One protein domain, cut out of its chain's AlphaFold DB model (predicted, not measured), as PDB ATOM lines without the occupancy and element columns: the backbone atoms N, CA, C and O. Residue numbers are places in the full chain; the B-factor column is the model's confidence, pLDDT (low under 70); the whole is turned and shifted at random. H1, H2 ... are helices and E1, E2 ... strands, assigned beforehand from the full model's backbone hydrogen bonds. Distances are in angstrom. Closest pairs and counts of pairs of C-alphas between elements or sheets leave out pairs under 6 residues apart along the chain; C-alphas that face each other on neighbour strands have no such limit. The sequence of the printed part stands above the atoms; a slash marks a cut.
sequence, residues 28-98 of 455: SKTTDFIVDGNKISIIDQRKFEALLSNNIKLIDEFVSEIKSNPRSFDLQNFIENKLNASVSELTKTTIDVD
ATOM      1  N   SER A  28     -23.767  -1.169  14.707       90.44
ATOM      2  CA  SER A  28     -24.948  -1.560  15.470       90.44
ATOM      3  C   SER A  28     -24.871  -3.020  15.909       90.44
ATOM      4  O   SER A  28     -24.575  -3.910  15.117       90.44
ATOM      5  N   LYS A  29     -25.238  -3.294  17.162       89.88
ATOM      6  CA  LYS A  29     -25.340  -4.660  17.704       89.88
ATOM      7  C   LYS A  29     -26.399  -5.499  16.973       89.88
ATOM      8  O   LYS A  29     -26.358  -6.720  17.003       89.88
ATOM      9  N   THR A  30     -27.360  -4.847  16.320       87.38
ATOM     10  CA  THR A  30     -28.449  -5.527  15.604       87.38
ATOM     11  C   THR A  30     -28.021  -6.120  14.267       87.38
ATOM     12  O   THR A  30     -28.690  -7.017  13.770       87.38
ATOM     13  N   THR A  31     -26.968  -5.582  13.651       87.56
ATOM     14  CA  THR A  31     -26.613  -5.874  12.251       87.56
ATOM     15  C   THR A  31     -25.127  -6.127  12.052       87.56
ATOM     16  O   THR A  31     -24.766  -6.923  11.197       87.56
ATOM     17  N   ASP A  32     -24.256  -5.465  12.813       91.75
ATOM     18  CA  ASP A  32     -22.840  -5.341  12.460       91.75
ATOM     19  C   ASP A  32     -21.899  -6.170  13.323       91.75
ATOM     20  O   ASP A  32     -20.792  -6.484  12.878       91.75
ATOM     21  N   PHE A  33     -22.290  -6.513  14.551       94.06
ATOM     22  CA  PHE A  33     -21.416  -7.268  15.440       94.06
ATOM     23  C   PHE A  33     -22.150  -8.117  16.472       94.06
ATOM     24  O   PHE A  33     -23.250  -7.791  16.913       94.06
ATOM     25  N   ILE A  34     -21.461  -9.168  16.912       93.94
ATOM     26  CA  ILE A  34     -21.833 -10.013  18.051       93.94
ATOM     27  C   ILE A  34     -20.838  -9.775  19.184       93.94
ATOM     28  O   ILE A  34     -19.652  -9.555  18.936       93.94
ATOM     29  N   VAL A  35     -21.324  -9.788  20.424       92.00
ATOM     30  CA  VAL A  35     -20.500  -9.621  21.628       92.00
ATOM     31  C   VAL A  35     -20.193 -10.992  22.211       92.00
ATOM     32  O   VAL A  35     -21.119 -11.715  22.556       92.00
ATOM     33  N   ASP A  36     -18.909 -11.306  22.365       88.88
ATOM     34  CA  ASP A  36     -18.425 -12.517  23.026       88.88
ATOM     35  C   ASP A  36     -17.412 -12.129  24.111       88.88
ATOM     36  O   ASP A  36     -16.262 -11.774  23.835       88.88
ATOM     37  N   GLY A  37     -17.873 -12.107  25.363       88.50
ATOM     38  CA  GLY A  37     -17.068 -11.699  26.512       88.50
ATOM     39  C   GLY A  37     -16.449 -10.307  26.343       88.50
ATOM     40  O   GLY A  37     -17.153  -9.297  26.311       88.50
ATOM     41  N   ASN A  38     -15.116 -10.260  26.266       91.75
ATOM     42  CA  ASN A  38     -14.320  -9.044  26.091       91.75
ATOM     43  C   ASN A  38     -13.908  -8.801  24.631       91.75
ATOM     44  O   ASN A  38     -12.899  -8.146  24.373       91.75
ATOM     45  N   LYS A  39     -14.649  -9.345  23.668       93.38
ATOM     46  CA  LYS A  39     -14.423  -9.138  22.238       93.38
ATOM     47  C   LYS A  39     -15.742  -8.886  21.528       93.38
ATOM     48  O   LYS A  39     -16.807  -9.305  21.979       93.38
ATOM     49  N   ILE A  40     -15.659  -8.214  20.386       93.81
ATOM     50  CA  ILE A  40     -16.735  -8.254  19.400       93.81
ATOM     51  C   ILE A  40     -16.258  -8.905  18.112       93.81
ATOM     52  O   ILE A  40     -15.128  -8.679  17.673       93.81
ATOM     53  N   SER A  41     -17.151  -9.668  17.497       94.81
ATOM     54  CA  SER A  41     -16.986 -10.239  16.165       94.81
ATOM     55  C   SER A  41     -17.730  -9.365  15.167       94.81
ATOM     56  O   SER A  41     -18.954  -9.270  15.226       94.81
ATOM     57  N   ILE A  42     -16.993  -8.705  14.274       93.31
ATOM     58  CA  ILE A  42     -17.561  -7.890  13.195       93.31
ATOM     59  C   ILE A  42     -18.052  -8.814  12.090       93.31
ATOM     60  O   ILE A  42     -17.275  -9.621  11.576       93.31
ATOM     61  N   ILE A  43     -19.310  -8.664  11.693       94.88
ATOM     62  CA  ILE A  43     -19.936  -9.500  10.672       94.88
ATOM     63  C   ILE A  43     -19.525  -9.040   9.269       94.88
ATOM     64  O   ILE A  43     -19.489  -7.849   8.948       94.88
ATOM     65  N   ASP A  44     -19.191  -9.998   8.407       93.44
ATOM     66  CA  ASP A  44     -19.018  -9.770   6.978       93.44
ATOM     67  C   ASP A  44     -20.390  -9.606   6.323       93.44
ATOM     68  O   ASP A  44     -21.053 -10.588   5.977       93.44
ATOM     69  N   GLN A  45     -20.797  -8.349   6.135       91.38
ATOM     70  CA  GLN A  45     -22.102  -8.020   5.564       91.38
ATOM     71  C   GLN A  45     -22.340  -8.676   4.202       91.38
ATOM     72  O   GLN A  45     -23.453  -9.101   3.926       91.38
ATOM     73  N   ARG A  46     -21.304  -8.868   3.372       91.94
ATOM     74  CA  ARG A  46     -21.485  -9.503   2.057       91.94
ATOM     75  C   ARG A  46     -21.854 -10.974   2.191       91.94
ATOM     76  O   ARG A  46     -22.718 -11.457   1.466       91.94
ATOM     77  N   LYS A  47     -21.198 -11.692   3.106       92.75
ATOM     78  CA  LYS A  47     -21.518 -13.100   3.376       92.75
ATOM     79  C   LYS A  47     -22.887 -13.232   4.039       92.75
ATOM     80  O   LYS A  47     -23.657 -14.110   3.665       92.75
ATOM     81  N   PHE A  48     -23.191 -12.348   4.989       91.88
ATOM     82  CA  PHE A  48     -24.474 -12.325   5.686       91.88
ATOM     83  C   PHE A  48     -25.642 -12.060   4.723       91.88
ATOM     84  O   PHE A  48     -26.596 -12.836   4.688       91.88
ATOM     85  N   GLU A  49     -25.531 -11.037   3.872       90.38
ATOM     86  CA  GLU A  49     -26.516 -10.716   2.833       90.38
ATOM     87  C   GLU A  49     -26.680 -11.855   1.820       90.38
ATOM     88  O   GLU A  49     -27.807 -12.187   1.455       90.38
ATOM     89  N   ALA A  50     -25.583 -12.498   1.402       90.56
ATOM     90  CA  ALA A  50     -25.645 -13.639   0.492       90.56
ATOM     91  C   ALA A  50     -26.462 -14.797   1.088       90.56
ATOM     92  O   ALA A  50     -27.316 -15.359   0.401       90.56
ATOM     93  N   LEU A  51     -26.270 -15.114   2.372       88.69
ATOM     94  CA  LEU A  51     -27.056 -16.147   3.055       88.69
ATOM     95  C   LEU A  51     -28.531 -15.759   3.203       88.69
ATOM     96  O   LEU A  51     -29.403 -16.576   2.915       88.69
ATOM     97  N   LEU A  52     -28.811 -14.515   3.598       87.69
ATOM     98  CA  LEU A  52     -30.174 -13.979   3.703       87.69
ATOM     99  C   LEU A  52     -30.918 -14.022   2.364       87.69
ATOM    100  O   LEU A  52     -32.094 -14.381   2.313       87.69
ATOM    101  N   SER A  53     -30.228 -13.691   1.270       86.25
ATOM    102  CA  SER A  53     -30.818 -13.610  -0.070       86.25
ATOM    103  C   SER A  53     -31.311 -14.950  -0.620       86.25
ATOM    104  O   SER A  53     -32.158 -14.971  -1.512       86.25
ATOM    105  N   ASN A  54     -30.854 -16.068  -0.049       82.50
ATOM    106  CA  ASN A  54     -31.280 -17.402  -0.462       82.50
ATOM    107  C   ASN A  54     -32.747 -17.703  -0.107       82.50
ATOM    108  O   ASN A  54     -33.313 -18.661  -0.635       82.50
ATOM    109  N   ASN A  55     -33.378 -16.920   0.778       82.06
ATOM    110  CA  ASN A  55     -34.766 -17.139   1.178       82.06
ATOM    111  C   ASN A  55     -35.486 -15.826   1.531       82.06
ATOM    112  O   ASN A  55     -35.280 -15.256   2.599       82.06
ATOM    113  N   ILE A  56     -36.424 -15.407   0.672       83.31
ATOM    114  CA  ILE A  56     -37.240 -14.193   0.858       83.31
ATOM    115  C   ILE A  56     -37.950 -14.158   2.227       83.31
ATOM    116  O   ILE A  56     -38.060 -13.097   2.835       83.31
ATOM    117  N   LYS A  57     -38.363 -15.321   2.760       87.44
ATOM    118  CA  LYS A  57     -39.038 -15.404   4.064       87.44
ATOM    119  C   LYS A  57     -38.111 -15.025   5.218       87.44
ATOM    120  O   LYS A  57     -38.576 -14.421   6.175       87.44
ATOM    121  N   LEU A  58     -36.816 -15.343   5.117       86.62
ATOM    122  CA  LEU A  58     -35.828 -14.995   6.145       86.62
ATOM    123  C   LEU A  58     -35.558 -13.489   6.172       86.62
ATOM    124  O   LEU A  58     -35.324 -12.936   7.242       86.62
ATOM    125  N   ILE A  59     -35.639 -12.817   5.020       86.50
ATOM    126  CA  ILE A  59     -35.539 -11.355   4.943       86.50
ATOM    127  C   ILE A  59     -36.726 -10.707   5.662       86.50
ATOM    128  O   ILE A  59     -36.531  -9.826   6.501       86.50
ATOM    129  N   ASP A  60     -37.951 -11.150   5.366       87.69
ATOM    130  CA  ASP A  60     -39.157 -10.617   6.010       87.69
ATOM    131  C   ASP A  60     -39.155 -10.871   7.521       87.69
ATOM    132  O   ASP A  60     -39.494  -9.985   8.308       87.69
ATOM    133  N   GLU A  61     -38.729 -12.065   7.932       86.56
ATOM    134  CA  GLU A  61     -38.596 -12.448   9.334       86.56
ATOM    135  C   GLU A  61     -37.564 -11.572  10.060       86.56
ATOM    136  O   GLU A  61     -37.896 -10.961  11.078       86.56
ATOM    137  N   PHE A  62     -36.374 -11.392   9.478       88.50
ATOM    138  CA  PHE A  62     -35.333 -10.499   9.994       88.50
ATOM    139  C   PHE A  62     -35.840  -9.063  10.185       88.50
ATOM    140  O   PHE A  62     -35.694  -8.464  11.254       88.50
ATOM    141  N   VAL A  63     -36.489  -8.505   9.158       87.38
ATOM    142  CA  VAL A  63     -37.034  -7.139   9.199       87.38
ATOM    143  C   VAL A  63     -38.144  -7.020  10.245       87.38
ATOM    144  O   VAL A  63     -38.231  -5.999  10.934       87.38
ATOM    145  N   SER A  64     -38.996  -8.036  10.380       87.00
ATOM    146  CA  SER A  64     -40.084  -8.066  11.362       87.00
ATOM    147  C   SER A  64     -39.557  -8.120  12.802       87.00
ATOM    148  O   SER A  64     -40.012  -7.361  13.664       87.00
ATOM    149  N   GLU A  65     -38.546  -8.945  13.070       86.44
ATOM    150  CA  GLU A  65     -37.910  -9.048  14.388       86.44
ATOM    151  C   GLU A  65     -37.215  -7.750  14.800       86.44
ATOM    152  O   GLU A  65     -37.417  -7.261  15.914       86.44
ATOM    153  N   ILE A  66     -36.471  -7.125  13.883       87.19
ATOM    154  CA  ILE A  66     -35.829  -5.836  14.156       87.19
ATOM    155  C   ILE A  66     -36.873  -4.742  14.393       87.19
ATOM    156  O   ILE A  66     -36.695  -3.914  15.284       87.19
ATOM    157  N   LYS A  67     -37.970  -4.710  13.627       85.88
ATOM    158  CA  LYS A  67     -39.032  -3.707  13.814       85.88
ATOM    159  C   LYS A  67     -39.780  -3.888  15.131       85.88
ATOM    160  O   LYS A  67     -40.128  -2.892  15.763       85.88
ATOM    161  N   SER A  68     -40.049  -5.129  15.523       83.31
ATOM    162  CA  SER A  68     -40.826  -5.436  16.725       83.31
ATOM    163  C   SER A  68     -40.033  -5.189  18.007       83.31
ATOM    164  O   SER A  68     -40.590  -4.628  18.952       83.31
ATOM    165  N   ASN A  69     -38.742  -5.543  18.050       79.56
ATOM    166  CA  ASN A  69     -37.924  -5.310  19.240       79.56
ATOM    167  C   ASN A  69     -36.439  -5.023  18.930       79.56
ATOM    168  O   ASN A  69     -35.555  -5.820  19.252       79.56
ATOM    169  N   PRO A  70     -36.116  -3.837  18.379       73.25
ATOM    170  CA  PRO A  70     -34.766  -3.524  17.899       73.25
ATOM    171  C   PRO A  70     -33.705  -3.522  19.005       73.25
ATOM    172  O   PRO A  70     -32.518  -3.633  18.726       73.25
ATOM    173  N   ARG A  71     -34.099  -3.361  20.276       72.12
ATOM    174  CA  ARG A  71     -33.154  -3.325  21.403       72.12
ATOM    175  C   ARG A  71     -32.815  -4.695  21.971       72.12
ATOM    176  O   ARG A  71     -31.782  -4.798  22.624       72.12
ATOM    177  N   SER A  72     -33.677  -5.688  21.771       79.12
ATOM    178  CA  SER A  72     -33.480  -7.051  22.274       79.12
ATOM    179  C   SER A  72     -33.212  -8.057  21.160       79.12
ATOM    180  O   SER A  72     -33.137  -9.246  21.451       79.12
ATOM    181  N   PHE A  73     -33.142  -7.607  19.905       86.12
ATOM    182  CA  PHE A  73     -32.814  -8.478  18.790       86.12
ATOM    183  C   PHE A  73     -31.442  -9.119  19.014       86.12
ATOM    184  O   PHE A  73     -30.459  -8.426  19.294       86.12
ATOM    185  N   ASP A  74     -31.404 -10.441  18.896       88.38
ATOM    186  CA  ASP A  74     -30.210 -11.250  19.090       88.38
ATOM    187  C   ASP A  74     -29.720 -11.764  17.734       88.38
ATOM    188  O   ASP A  74     -30.230 -12.745  17.184       88.38
ATOM    189  N   LEU A  75     -28.722 -11.065  17.191       91.56
ATOM    190  CA  LEU A  75     -28.116 -11.391  15.903       91.56
ATOM    191  C   LEU A  75     -27.431 -12.764  15.915       91.56
ATOM    192  O   LEU A  75     -27.455 -13.455  14.897       91.56
ATOM    193  N   GLN A  76     -26.848 -13.178  17.045       93.19
ATOM    194  CA  GLN A  76     -26.206 -14.486  17.158       93.19
ATOM    195  C   GLN A  76     -27.245 -15.595  17.028       93.19
ATOM    196  O   GLN A  76     -27.109 -16.471  16.178       93.19
ATOM    197  N   ASN A  77     -28.324 -15.495  17.805       91.75
ATOM    198  CA  ASN A  77     -29.426 -16.445  17.742       91.75
ATOM    199  C   ASN A  77     -30.051 -16.508  16.335       91.75
ATOM    200  O   ASN A  77     -30.386 -17.589  15.857       91.75
ATOM    201  N   PHE A  78     -30.182 -15.368  15.649       92.56
ATOM    202  CA  PHE A  78     -30.680 -15.331  14.272       92.56
ATOM    203  C   PHE A  78     -29.753 -16.083  13.300       92.56
ATOM    204  O   PHE A  78     -30.220 -16.900  12.503       92.56
ATOM    205  N   ILE A  79     -28.440 -15.847  13.380       92.38
ATOM    206  CA  ILE A  79     -27.446 -16.510  12.524       92.38
ATOM    207  C   ILE A  79     -27.423 -18.024  12.765       92.38
ATOM    208  O   ILE A  79     -27.507 -18.802  11.813       92.38
ATOM    209  N   GLU A  80     -27.349 -18.443  14.024       93.19
ATOM    210  CA  GLU A  80     -27.171 -19.853  14.372       93.19
ATOM    211  C   GLU A  80     -28.454 -20.660  14.151       93.19
ATOM    212  O   GLU A  80     -28.410 -21.728  13.548       93.19
ATOM    213  N   ASN A  81     -29.612 -20.136  14.569       91.19
ATOM    214  CA  ASN A  81     -30.852 -20.916  14.597       91.19
ATOM    215  C   ASN A  81     -31.778 -20.681  13.397       91.19
ATOM    216  O   ASN A  81     -32.601 -21.548  13.106       91.19
ATOM    217  N   LYS A  82     -31.677 -19.539  12.697       89.62
ATOM    218  CA  LYS A  82     -32.541 -19.237  11.534       89.62
ATOM    219  C   LYS A  82     -31.807 -19.311  10.205       89.62
ATOM    220  O   LYS A  82     -32.332 -19.891   9.259       89.62
ATOM    221  N   LEU A  83     -30.591 -18.764  10.132       88.75
ATOM    222  CA  LEU A  83     -29.737 -18.915   8.947       88.75
ATOM    223  C   LEU A  83     -29.005 -20.262   8.910       88.75
ATOM    224  O   LEU A  83     -28.505 -20.630   7.849       88.75
ATOM    225  N   ASN A  84     -28.965 -20.994  10.031       89.62
ATOM    226  CA  ASN A  84     -28.249 -22.263  10.165       89.62
ATOM    227  C   ASN A  84     -26.779 -22.144   9.714       89.62
ATOM    228  O   ASN A  84     -26.266 -22.981   8.970       89.62
ATOM    229  N   ALA A  85     -26.128 -21.053  10.126       91.00
ATOM    230  CA  ALA A  85     -24.750 -20.719   9.785       91.00
ATOM    231  C   ALA A  85     -23.915 -20.503  11.051       91.00
ATOM    232  O   ALA A  85     -24.446 -20.194  12.119       91.00
ATOM    233  N   SER A  86     -22.590 -20.629  10.944       92.44
ATOM    234  CA  SER A  86     -21.707 -20.333  12.071       92.44
ATOM    235  C   SER A  86     -21.351 -18.848  12.126       92.44
ATOM    236  O   SER A  86     -20.918 -18.257  11.133       92.44
ATOM    237  N   VAL A  87     -21.406 -18.254  13.323       91.94
ATOM    238  CA  VAL A  87     -20.878 -16.899  13.570       91.94
ATOM    239  C   VAL A  87     -19.414 -16.786  13.144       91.94
ATOM    240  O   VAL A  87     -19.005 -15.768  12.583       91.94
ATOM    241  N   SER A  88     -18.618 -17.836  13.359       91.50
ATOM    242  CA  SER A  88     -17.196 -17.844  13.009       91.50
ATOM    243  C   SER A  88     -16.952 -17.703  11.499       91.50
ATOM    244  O   SER A  88     -16.053 -16.973  11.090       91.50
ATOM    245  N   GLU A  89     -17.799 -18.306  10.660       92.25
ATOM    246  CA  GLU A  89     -17.705 -18.253   9.191       92.25
ATOM    247  C   GLU A  89     -18.076 -16.873   8.629       92.25
ATOM    248  O   GLU A  89     -17.547 -16.432   7.594       92.25
ATOM    249  N   LEU A  90     -18.976 -16.186   9.338       93.44
ATOM    250  CA  LEU A  90     -19.445 -14.838   9.039       93.44
ATOM    251  C   LEU A  90     -18.610 -13.743   9.705       93.44
ATOM    252  O   LEU A  90     -18.824 -12.568   9.423       93.44
ATOM    253  N   THR A  91     -17.640 -14.093  10.548       94.44
ATOM    254  CA  THR A  91     -16.783 -13.108  11.209       94.44
ATOM    255  C   THR A  91     -15.725 -12.591  10.234       94.44
ATOM    256  O   THR A  91     -14.889 -13.337   9.729       94.44
ATOM    257  N   LYS A  92     -15.744 -11.282   9.978       91.50
ATOM    258  CA  LYS A  92     -14.742 -10.573   9.172       91.50
ATOM    259  C   LYS A  92     -13.465 -10.297   9.960       91.50
ATOM    260  O   LYS A  92     -12.367 -10.423   9.432       91.50
ATOM    261  N   THR A  93     -13.619  -9.841  11.198       90.81
ATOM    262  CA  THR A  93     -12.522  -9.542  12.124       90.81
ATOM    263  C   THR A  93     -13.062  -9.480  13.545       90.81
ATOM    264  O   THR A  93     -14.252  -9.250  13.749       90.81
ATOM    265  N   THR A  94     -12.179  -9.616  14.526       92.44
ATOM    266  CA  THR A  94     -12.500  -9.401  15.940       92.44
ATOM    267  C   THR A  94     -11.821  -8.145  16.464       92.44
ATOM    268  O   THR A  94     -10.728  -7.806  16.010       92.44
ATOM    269  N   ILE A  95     -12.442  -7.473  17.432       92.50
ATOM    270  CA  ILE A  95     -11.866  -6.309  18.116       92.50
ATOM    271  C   ILE A  95     -11.982  -6.523  19.624       92.50
ATOM    272  O   ILE A  95     -13.049  -6.893  20.115       92.50
ATOM    273  N   ASP A  96     -10.891  -6.276  20.348       95.00
ATOM    274  CA  ASP A  96     -10.879  -6.353  21.809       95.00
ATOM    275  C   ASP A  96     -11.744  -5.242  22.421       95.00
ATOM    276  O   ASP A  96     -11.694  -4.084  21.995       95.00
ATOM    277  N   VAL A  97     -12.500  -5.592  23.455       93.81
ATOM    278  CA  VAL A  97     -13.304  -4.695  24.281       93.81
ATOM    279  C   VAL A  97     -12.642  -4.567  25.649       93.81
ATOM    280  O   VAL A  97     -12.414  -5.543  26.360       93.81
ATOM    281  N   ASP A  98     -12.356  -3.332  26.023       90.88
ATOM    282  CA  ASP A  98     -11.880  -2.939  27.341       90.88
ATOM    283  C   ASP A  98     -13.099  -2.651  28.230       90.88
ATOM    284  O   ASP A  98     -13.698  -1.573  28.159       90.88
TER     285      ASP A  98
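What this domain is: This is residues 28 to 98 of the 455 residues of the protein "CRISPR system Cms protein Csm5" of Ignavibacteriales bacterium CG12_big_fil_rev_8_21_14_0_65_30_8 (UniProt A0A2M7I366). A small antiparallel sheet, in the order E1 E2 E3, makes one end of an elongated domain, and H2, the longest helix, makes the other. H1 bridges from the sheet's end to H2, H3 sits between the sheet and H2, and short H4 leads into E3. The printed part has 71 residues, with four named helices and three named strands in the order E1 E2 H1 H2 H3 H4 E3; its class is mixed. It is compact, with a radius of gyration of the C-alphas of 11.9 A, and spans 37 by 24 by 17 A.

Where its parts are: Find C-alpha 33 at (-21.416, -7.268, 15.440), where E1, residues 33 to 36, begins. E2 is residues 39 to 43 and H1 residues 45 to 53. H2, residues 56 to 68, runs 18.5 A from C-alpha 56 at (-37.240, -14.193, 0.858). Then come H3, residues 75 to 81, and H4, residues 87 to 90. E3, residues 91 to 98, runs 19.7 A to C-alpha 98 at (-11.880, -2.939, 27.341).

How they stand to each other: Look first at the hairpin E1 and E2, where N 34 and O 41 are 3.0 A apart, within hydrogen-bond range. E3 is antiparallel to E2, with N 40 and O 95 at 2.9 A. H1, H3 and H4 only graze the sheet. H1 and H2 touch only at the corner, and only just, with 3 pairs of C-alphas within 8 A, the closest those of Leu 52 and Ile 59, 6.1 A. H2 is not on the sheet. H3 and H4 only just touch, with 3 pairs, the closest C-alphas being those of Ile 79 and Val 87, 6.7 A. In H1, H2 and H3 every O i to N i+4 pair is within range; H4 is too short for one.

The domain as a whole: The farthest C-alphas, Ile 56 and Asp 98, are 38.4 A apart. The printed part has no cut, no link is long, and no printed residue is under 70 in pLDDT.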